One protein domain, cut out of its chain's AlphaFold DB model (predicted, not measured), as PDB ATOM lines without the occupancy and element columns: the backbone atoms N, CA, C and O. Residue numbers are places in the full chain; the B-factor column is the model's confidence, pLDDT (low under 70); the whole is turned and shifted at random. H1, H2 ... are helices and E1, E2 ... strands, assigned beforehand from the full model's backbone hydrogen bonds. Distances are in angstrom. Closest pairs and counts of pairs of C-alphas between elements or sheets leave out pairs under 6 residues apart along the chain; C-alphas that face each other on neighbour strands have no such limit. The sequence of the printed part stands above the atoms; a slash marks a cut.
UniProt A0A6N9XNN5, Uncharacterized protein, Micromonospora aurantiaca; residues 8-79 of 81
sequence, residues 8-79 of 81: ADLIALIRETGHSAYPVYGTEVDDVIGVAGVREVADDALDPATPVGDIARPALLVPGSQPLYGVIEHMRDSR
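Overview. This is residues 8 to 79 of the 81 residues of an uncharacterized protein of Micromonospora aurantiaca (UniProt A0A6N9XNN5). What is the picture? A two-stranded antiparallel hairpin, E1 and E2, forms the middle, with H1 and short H2 close by it, while H3 sits off at one end beyond a long link. What makes it up? The printed part has 72 residues, mixed class, with 35 in named elements, under half, in the order H1, E1, E2, H2, H3. How large? It is only just loose, close to compact, with radius of gyration of the C-alphas 13.7 A and spans 39 by 26 by 21 A.

Along the chain. Where are the strands? E1 is residues 21 to 25, 13.0 A; E2 is residues 32 to 37, 14.3 A. And the helices? H1, residues 8 to 17, 14.4 A, begins at C-alpha 8 (123.332, 82.214, 55.764). H2 is residues 52 to 55, 5.4 A. H3, residues 68 to 77, 14.5 A, ends at C-alpha 77 (115.993, 102.282, 77.141).

Arrangement. How do the strands pair? The hairpin E1 and E2 is antiparallel at 147 degrees, with N 22 and O 36 within hydrogen-bond range, 2.8 A. What is nearby? The closest C-alphas of E2 and H2, Ala 36 and Ile 55, are 6.8 A apart; H3 is apart from H1, H2, E1 and E2. Helix backbones? In H1 and H3 every O i to N i+4 pair is within hydrogen-bond range; H2 is too short for one.

Size, cuts and confidence. How far across? The farthest C-alphas, of Ala 45 and Ser 65, are 40.8 A apart. Cuts, links, confidence? The printed part has no cut; the links E2 to H2 and H2 to H3 are long; no printed residue is under 70.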
ATOM      1  N   ALA A   8     122.084  82.948  55.969       97.00
ATOM      2  CA  ALA A   8     123.332  82.214  55.764       97.00
ATOM      3  C   ALA A   8     124.543  83.138  55.534       97.00
ATOM      4  O   ALA A   8     125.599  82.907  56.131       97.00
ATOM      5  N   ASP A   9     124.393  84.198  54.732       97.25
ATOM      6  CA  ASP A   9     125.456  85.191  54.510       97.25
ATOM      7  C   ASP A   9     125.818  85.911  55.814       97.25
ATOM      8  O   ASP A   9     126.995  86.120  56.117       97.25
ATOM      9  N   LEU A  10     124.811  86.244  56.627       96.50
ATOM     10  CA  LEU A  10     125.016  86.844  57.942       96.50
ATOM     11  C   LEU A  10     125.765  85.895  58.889       96.50
ATOM     12  O   LEU A  10     126.716  86.317  59.545       96.50
ATOM     13  N   ILE A  11     125.393  84.613  58.937       95.69
ATOM     14  CA  ILE A  11     126.084  83.598  59.749       95.69
ATOM     15  C   ILE A  11     127.546  83.445  59.310       95.69
ATOM     16  O   ILE A  11     128.437  83.342  60.159       95.69
ATOM     17  N   ALA A  12     127.812  83.437  58.002       96.62
ATOM     18  CA  ALA A  12     129.172  83.383  57.474       96.62
ATOM     19  C   ALA A  12     129.986  84.614  57.904       96.62
ATOM     20  O   ALA A  12     131.087  84.465  58.436       96.62
ATOM     21  N   LEU A  13     129.409  85.812  57.777       96.44
ATOM     22  CA  LEU A  13     130.050  87.065  58.177       96.44
ATOM     23  C   LEU A  13     130.332  87.129  59.688       96.44
ATOM     24  O   LEU A  13     131.404  87.586  60.097       96.44
ATOM     25  N   ILE A  14     129.405  86.633  60.516       95.81
ATOM     26  CA  ILE A  14     129.583  86.481  61.969       95.81
ATOM     27  C   ILE A  14     130.792  85.597  62.268       95.81
ATOM     28  O   ILE A  14     131.629  85.955  63.094       95.81
ATOM     29  N   ARG A  15     130.907  84.449  61.596       95.25
ATOM     30  CA  ARG A  15     132.025  83.515  61.799       95.25
ATOM     31  C   ARG A  15     133.364  84.101  61.361       95.25
ATOM     32  O   ARG A  15     134.378  83.782  61.973       95.25
ATOM     33  N   GLU A  16     133.365  84.927  60.321       97.06
ATOM     34  CA  GLU A  16     134.573  85.563  59.795       97.06
ATOM     35  C   GLU A  16     135.073  86.701  60.693       97.06
ATOM     36  O   GLU A  16     136.263  86.784  60.988       97.06
ATOM     37  N   THR A  17     134.172  87.580  61.135       96.06
ATOM     38  CA  THR A  17     134.553  88.850  61.783       96.06
ATOM     39  C   THR A  17     134.338  88.859  63.297       96.06
ATOM     40  O   THR A  17     134.963  89.650  64.001       96.06
ATOM     41  N   GLY A  18     133.486  87.976  63.824       93.56
ATOM     42  CA  GLY A  18     133.243  87.818  65.259       93.56
ATOM     43  C   GLY A  18     132.438  88.945  65.914       93.56
ATOM     44  O   GLY A  18     132.389  89.008  67.144       93.56
ATOM     45  N   HIS A  19     131.812  89.841  65.144       94.38
ATOM     46  CA  HIS A  19     130.937  90.868  65.705       94.38
ATOM     47  C   HIS A  19     129.549  90.304  66.021       94.38
ATOM     48  O   HIS A  19     129.038  89.398  65.366       94.38
ATOM     49  N   SER A  20     128.923  90.850  67.062       91.50
ATOM     50  CA  SER A  20     127.603  90.407  67.513       91.50
ATOM     51  C   SER A  20     126.456  91.017  66.710       91.50
ATOM     52  O   SER A  20     125.363  90.454  66.713       91.50
ATOM     53  N   ALA A  21     126.693  92.154  66.052       91.81
ATOM     54  CA  ALA A  21     125.678  92.957  65.392       91.81
ATOM     55  C   ALA A  21     126.257  93.672  64.165       91.81
ATOM     56  O   ALA A  21     127.370  94.201  64.214       91.81
ATOM     57  N   TYR A  22     125.481  93.711  63.086       94.62
ATOM     58  CA  TYR A  22     125.859  94.301  61.807       94.62
ATOM     59  C   TYR A  22     124.751  95.225  61.309       94.62
ATOM     60  O   TYR A  22     123.576  94.852  61.367       94.62
ATOM     61  N   PRO A  23     125.095  96.413  60.783       94.06
ATOM     62  CA  PRO A  23     124.111  97.289  60.163       94.06
ATOM     63  C   PRO A  23     123.539  96.633  58.902       94.06
ATOM     64  O   PRO A  23     124.281  96.063  58.094       94.06
ATOM     65  N   VAL A  24     122.223  96.723  58.733       95.50
ATOM     66  CA  VAL A  24     121.495  96.273  57.546       95.50
ATOM     67  C   VAL A  24     121.166  97.489  56.690       95.50
ATOM     68  O   VAL A  24     120.559  98.444  57.172       95.50
ATOM     69  N   TYR A  25     121.594  97.450  55.431       94.88
ATOM     70  CA  TYR A  25     121.458  98.547  54.478       94.88
ATOM     71  C   TYR A  25     120.285  98.296  53.527       94.88
ATOM     72  O   TYR A  25     120.078  97.161  53.085       94.88
ATOM     73  N   GLY A  26     119.531  99.345  53.218       90.44
ATOM     74  CA  GLY A  26     118.435  99.341  52.258       90.44
ATOM     75  C   GLY A  26     118.941  99.390  50.818       90.44
ATOM     76  O   GLY A  26     119.653  98.493  50.365       90.44
ATOM     77  N   THR A  27     118.543 100.432  50.087       87.62
ATOM     78  CA  THR A  27     118.901 100.588  48.660       87.62
ATOM     79  C   THR A  27     120.320 101.135  48.484       87.62
ATOM     80  O   THR A  27     121.009 100.792  47.523       87.62
ATOM     81  N   GLU A  28     120.767 101.959  49.430       88.25
ATOM     82  CA  GLU A  28     122.085 102.590  49.445       88.25
ATOM     83  C   GLU A  28     122.831 102.222  50.733       88.25
ATOM     84  O   GLU A  28     122.225 101.849  51.736       88.25
ATOM     85  N   VAL A  29     124.163 102.318  50.722       83.00
ATOM     86  CA  VAL A  29     124.986 101.958  51.891       83.00
ATOM     87  C   VAL A  29     124.751 102.888  53.086       83.00
ATOM     88  O   VAL A  29     124.884 102.463  54.229       83.00
ATOM     89  N   ASP A  30     124.365 104.136  52.827       85.06
ATOM     90  CA  ASP A  30     124.079 105.130  53.863       85.06
ATOM     91  C   ASP A  30     122.644 105.014  54.418       85.06
ATOM     92  O   ASP A  30     122.309 105.638  55.424       85.06
ATOM     93  N   ASP A  31     121.804 104.181  53.798       89.00
ATOM     94  CA  ASP A  31     120.427 103.914  54.214       89.00
ATOM     95  C   ASP A  31     120.387 102.726  55.187       89.00
ATOM     96  O   ASP A  31     120.111 101.582  54.815       89.00
ATOM     97  N   VAL A  32     120.739 102.975  56.451       91.75
ATOM     98  CA  VAL A  32     120.692 101.952  57.507       91.75
ATOM     99  C   VAL A  32     119.251 101.754  57.968       91.75
ATOM    100  O   VAL A  32     118.709 102.561  58.722       91.75
ATOM    101  N   ILE A  33     118.654 100.633  57.569       91.44
ATOM    102  CA  ILE A  33     117.264 100.289  57.903       91.44
ATOM    103  C   ILE A  33     117.142  99.494  59.209       91.44
ATOM    104  O   ILE A  33     116.058  99.399  59.784       91.44
ATOM    105  N   GLY A  34     118.242  98.912  59.696       93.62
ATOM    106  CA  GLY A  34     118.215  98.064  60.882       93.62
ATOM    107  C   GLY A  34     119.569  97.495  61.282       93.62
ATOM    108  O   GLY A  34     120.613  97.853  60.735       93.62
ATOM    109  N   VAL A  35     119.541  96.591  62.256       94.94
ATOM    110  CA  VAL A  35     120.696  95.845  62.753       94.94
ATOM    111  C   VAL A  35     120.311  94.373  62.894       94.94
ATOM    112  O   VAL A  35     119.267  94.057  63.462       94.94
ATOM    113  N   ALA A  36     121.161  93.477  62.399       95.25
ATOM    114  CA  ALA A  36     121.003  92.032  62.531       95.25
ATOM    115  C   ALA A  36     122.336  91.387  62.927       95.25
ATOM    116  O   ALA A  36     123.411  91.881  62.582       95.25
ATOM    117  N   GLY A  37     122.289  90.284  63.656       94.75
ATOM    118  CA  GLY A  37     123.472  89.574  64.103       94.75
ATOM    119  C   GLY A  37     123.133  88.286  64.833       94.75
ATOM    120  O   GLY A  37     122.165  87.604  64.509       94.75
ATOM    121  N   VAL A  38     123.955  87.943  65.826       93.81
ATOM    122  CA  VAL A  38     123.910  86.636  66.508       93.81
ATOM    123  C   VAL A  38     122.546  86.366  67.143       93.81
ATOM    124  O   VAL A  38     122.102  85.227  67.175       93.81
ATOM    125  N   ARG A  39     121.872  87.410  67.634       90.94
ATOM    126  CA  ARG A  39     120.563  87.292  68.289       90.94
ATOM    127  C   ARG A  39     119.476  86.817  67.338       90.94
ATOM    128  O   ARG A  39     118.651  86.006  67.735       90.94
ATOM    129  N   GLU A  40     119.487  87.319  66.110       91.06
ATOM    130  CA  GLU A  40     118.464  87.025  65.112       91.06
ATOM    131  C   GLU A  40     118.678  85.641  64.488       91.06
ATOM    132  O   GLU A  40     117.715  84.945  64.194       91.06
ATOM    133  N   VAL A  41     119.936  85.212  64.339       92.44
ATOM    134  CA  VAL A  41     120.289  83.910  63.741       92.44
ATOM    135  C   VAL A  41     120.405  82.769  64.756       92.44
ATOM    136  O   VAL A  41     120.771  81.658  64.385       92.44
ATOM    137  N   ALA A  42     120.141  83.034  66.038       90.00
ATOM    138  CA  ALA A  42     120.160  82.016  67.089       90.00
ATOM    139  C   ALA A  42     118.915  81.111  67.085       90.00
ATOM    140  O   ALA A  42     118.880  80.140  67.836       90.00
ATOM    141  N   ASP A  43     117.895  81.430  66.285       89.25
ATOM    142  CA  ASP A  43     116.707  80.597  66.116       89.25
ATOM    143  C   ASP A  43     116.989  79.452  65.126       89.25
ATOM    144  O   ASP A  43     117.145  79.681  63.927       89.25
ATOM    145  N   ASP A  44     117.034  78.209  65.618       84.19
ATOM    146  CA  ASP A  44     117.241  77.003  64.799       84.19
ATOM    147  C   ASP A  44     116.125  76.763  63.760       84.19
ATOM    148  O   ASP A  44     116.314  75.983  62.825       84.19
ATOM    149  N   ALA A  45     114.959  77.404  63.904       91.38
ATOM    150  CA  ALA A  45     113.872  77.324  62.929       91.38
ATOM    151  C   ALA A  45     114.012  78.334  61.777       91.38
ATOM    152  O   ALA A  45     113.218  78.289  60.833       91.38
ATOM    153  N   LEU A  46     114.991  79.242  61.839       93.06
ATOM    154  CA  LEU A  46     115.204  80.250  60.809       93.06
ATOM    155  C   LEU A  46     115.658  79.595  59.500       93.06
ATOM    156  O   LEU A  46     116.688  78.921  59.443       93.06
ATOM    157  N   ASP A  47     114.912  79.838  58.421       96.19
ATOM    158  CA  ASP A  47     115.332  79.406  57.090       96.19
ATOM    159  C   ASP A  47     116.612  80.173  56.696       96.19
ATOM    160  O   ASP A  47     116.591  81.410  56.667       96.19
ATOM    161  N   PRO A  48     117.726  79.488  56.369       95.00
ATOM    162  CA  PRO A  48     118.972  80.134  55.963       95.00
ATOM    163  C   PRO A  48     118.829  81.036  54.731       95.00
ATOM    164  O   PRO A  48     119.659  81.927  54.558       95.00
ATOM    165  N   ALA A  49     117.808  80.831  53.893       96.75
ATOM    166  CA  ALA A  49     117.508  81.668  52.735       96.75
ATOM    167  C   ALA A  49     116.718  82.944  53.081       96.75
ATOM    168  O   ALA A  49     116.539  83.794  52.207       96.75
ATOM    169  N   THR A  50     116.256  83.098  54.328       97.00
ATOM    170  CA  THR A  50     115.499  84.278  54.773       97.00
ATOM    171  C   THR A  50     116.324  85.548  54.548       97.00
ATOM    172  O   THR A  50     117.481  85.595  54.982       97.00
ATOM    173  N   PRO A  51     115.764  86.585  53.900       97.19
ATOM    174  CA  PRO A  51     116.417  87.880  53.785       97.19
ATOM    175  C   PRO A  51     116.703  88.495  55.157       97.19
ATOM    176  O   PRO A  51     115.845  88.528  56.038       97.19
ATOM    177  N   VAL A  52     117.896  89.055  55.342       96.44
ATOM    178  CA  VAL A  52     118.287  89.681  56.615       96.44
ATOM    179  C   VAL A  52     117.437  90.901  56.951       96.44
ATOM    180  O   VAL A  52     117.302  91.235  58.123       96.44
ATOM    181  N   GLY A  53     116.843  91.553  55.948       94.62
ATOM    182  CA  GLY A  53     115.882  92.635  56.142       94.62
ATOM    183  C   GLY A  53     114.628  92.208  56.911       94.62
ATOM    184  O   GLY A  53     114.095  93.019  57.662       94.62
ATOM    185  N   ASP A  54     114.207  90.945  56.795       95.06
ATOM    186  CA  ASP A  54     112.991  90.436  57.450       95.06
ATOM    187  C   ASP A  54     113.210  90.140  58.943       95.06
ATOM    188  O   ASP A  54     112.265  90.144  59.730       95.06
ATOM    189  N   ILE A  55     114.465  89.904  59.338       94.50
ATOM    190  CA  ILE A  55     114.862  89.631  60.728       94.50
ATOM    191  C   ILE A  55     115.551  90.829  61.397       94.50
ATOM    192  O   ILE A  55     115.812  90.797  62.598       94.50
ATOM    193  N   ALA A  56     115.867  91.886  60.642       94.62
ATOM    194  CA  ALA A  56     116.575  93.050  61.157       94.62
ATOM    195  C   ALA A  56     115.756  93.769  62.235       94.62
ATOM    196  O   ALA A  56     114.598  94.139  62.036       94.62
ATOM    197  N   ARG A  57     116.390  94.047  63.377       92.12
ATOM    198  CA  ARG A  57     115.797  94.906  64.402       92.12
ATOM    199  C   ARG A  57     115.960  96.376  64.014       92.12
ATOM    200  O   ARG A  57     116.989  96.731  63.435       92.12
ATOM    201  N   PRO A  58     115.003  97.253  64.368       88.69
ATOM    202  CA  PRO A  58     115.127  98.685  64.118       88.69
ATOM    203  C   PRO A  58     116.434  99.237  64.689       88.69
ATOM    204  O   PRO A  58     116.775  98.972  65.845       88.69
ATOM    205  N   ALA A  59     117.172  99.999  63.883       85.94
ATOM    206  CA  ALA A  59     118.385 100.661  64.341       85.94
ATOM    207  C   ALA A  59     118.027 101.819  65.283       85.94
ATOM    208  O   ALA A  59     117.066 102.556  65.057       85.94
ATOM    209  N   LEU A  60     118.821 102.003  66.340       84.44
ATOM    210  CA  LEU A  60     118.718 103.194  67.176       84.44
ATOM    211  C   LEU A  60     119.407 104.360  66.463       84.44
ATOM    212  O   LEU A  60     120.633 104.401  66.376       84.44
ATOM    213  N   LEU A  61     118.614 105.304  65.965       84.50
ATOM    214  CA  LEU A  61     119.122 106.526  65.354       84.50
ATOM    215  C   LEU A  61     119.367 107.580  66.434       84.50
ATOM    216  O   LEU A  61     118.458 107.939  67.180       84.50
ATOM    217  N   VAL A  62     120.596 108.091  66.493       86.19
ATOM    218  CA  VAL A  62     120.999 109.167  67.406       86.19
ATOM    219  C   VAL A  62     121.582 110.340  66.611       86.19
ATOM    220  O   VAL A  62     122.313 110.115  65.644       86.19
ATOM    221  N   PRO A  63     121.293 111.602  66.976       87.75
ATOM    222  CA  PRO A  63     121.956 112.756  66.383       87.75
ATOM    223  C   PRO A  63     123.475 112.701  66.570       87.75
ATOM    224  O   PRO A  63     123.963 112.457  67.673       87.75
ATOM    225  N   GLY A  64     124.234 113.034  65.523       83.94
ATOM    226  CA  GLY A  64     125.704 113.021  65.578       83.94
ATOM    227  C   GLY A  64     126.316 113.990  66.602       83.94
ATOM    228  O   GLY A  64     127.459 113.813  67.007       83.94
ATOM    229  N   SER A  65     125.561 114.998  67.050       90.62
ATOM    230  CA  SER A  65     125.973 115.947  68.090       90.62
ATOM    231  C   SER A  65     125.565 115.534  69.511       90.62
ATOM    232  O   SER A  65     125.789 116.303  70.447       90.62
ATOM    233  N   GLN A  66     124.912 114.381  69.697       87.69
ATOM    234  CA  GLN A  66     124.435 113.953  71.011       87.69
ATOM    235  C   GLN A  66     125.618 113.574  71.923       87.69
ATOM    236  O   GLN A  66     126.493 112.810  71.510       87.69
ATOM    237  N   PRO A  67     125.662 114.061  73.178       89.81
ATOM    238  CA  PRO A  67     126.684 113.646  74.133       89.81
ATOM    239  C   PRO A  67     126.638 112.136  74.392       89.81
ATOM    240  O   PRO A  67     125.557 111.566  74.546       89.81
ATOM    241  N   LEU A  68     127.811 111.506  74.532       87.12
ATOM    242  CA  LEU A  68     127.954 110.052  74.706       87.12
ATOM    243  C   LEU A  68     127.062 109.478  75.817       87.12
ATOM    244  O   LEU A  68     126.456 108.427  75.637       87.12
ATOM    245  N   TYR A  69     126.956 110.172  76.953       87.44
ATOM    246  CA  TYR A  69     126.113 109.721  78.061       87.44
ATOM    247  C   TYR A  69     124.642 109.565  77.642       87.44
ATOM    248  O   TYR A  69     124.038 108.532  77.907       87.44
ATOM    249  N   GLY A  70     124.109 110.535  76.893       85.06
ATOM    250  CA  GLY A  70     122.736 110.474  76.395       85.06
ATOM    251  C   GLY A  70     122.521 109.368  75.356       85.06
ATOM    252  O   GLY A  70     121.417 108.836  75.261       85.06
ATOM    253  N   VAL A  71     123.562 109.000  74.598       86.19
ATOM    254  CA  VAL A  71     123.519 107.847  73.681       86.19
ATOM    255  C   VAL A  71     123.433 106.542  74.472       86.19
ATOM    256  O   VAL A  71     122.600 105.697  74.162       86.19
ATOM    257  N   ILE A  72     124.239 106.393  75.529       86.19
ATOM    258  CA  ILE A  72     124.213 105.205  76.398       86.19
ATOM    259  C   ILE A  72     122.839 105.045  77.065       86.19
ATOM    260  O   ILE A  72     122.327 103.929  77.129       86.19
ATOM    261  N   GLU A  73     122.222 106.137  77.525       86.44
ATOM    262  CA  GLU A  73     120.848 106.105  78.048       86.44
ATOM    263  C   GLU A  73     119.844 105.620  76.991       86.44
ATOM    264  O   GLU A  73     119.088 104.690  77.256       86.44
ATOM    265  N   HIS A  74     119.901 106.150  75.762       81.44
ATOM    266  CA  HIS A  74     119.026 105.697  74.672       81.44
ATOM    267  C   HIS A  74     119.216 104.211  74.325       81.44
ATOM    268  O   HIS A  74     118.240 103.516  74.035       81.44
ATOM    269  N   MET A  75     120.456 103.711  74.352       84.00
ATOM    270  CA  MET A  75     120.758 102.299  74.085       84.00
ATOM    271  C   MET A  75     120.148 101.373  75.143       84.00
ATOM    272  O   MET A  75     119.599 100.327  74.786       84.00
ATOM    273  N   ARG A  76     120.197 101.779  76.418       83.12
ATOM    274  CA  ARG A  76     119.596 101.042  77.540       83.12
ATOM    275  C   ARG A  76     118.077 101.012  77.444       83.12
ATOM    276  O   ARG A  76     117.489  99.933  77.491       83.12
ATOM    277  N   ASP A  77     117.454 102.168  77.235       81.88
ATOM    278  CA  ASP A  77     115.993 102.282  77.141       81.88
ATOM    279  C   ASP A  77     115.430 101.484  75.960       81.88
ATOM    280  O   ASP A  77     114.374 100.858  76.058       81.88
ATOM    281  N   SER A  78     116.171 101.443  74.853       74.56
ATOM    282  CA  SER A  78     115.764 100.731  73.640       74.56
ATOM    283  C   SER A  78     116.096  99.230  73.670       74.56
ATOM    284  O   SER A  78     115.771  98.524  72.717       74.56
ATOM    285  N   ARG A  79     116.745  98.726  74.738       71.00
ATOM    286  CA  ARG A  79     117.269  97.347  74.848       71.00
ATOM    287  C   ARG A  79     118.139  96.954  73.638       71.00
ATOM    288  O   ARG A  79     118.017  95.866  73.074       71.00
TER     289      ARG A  79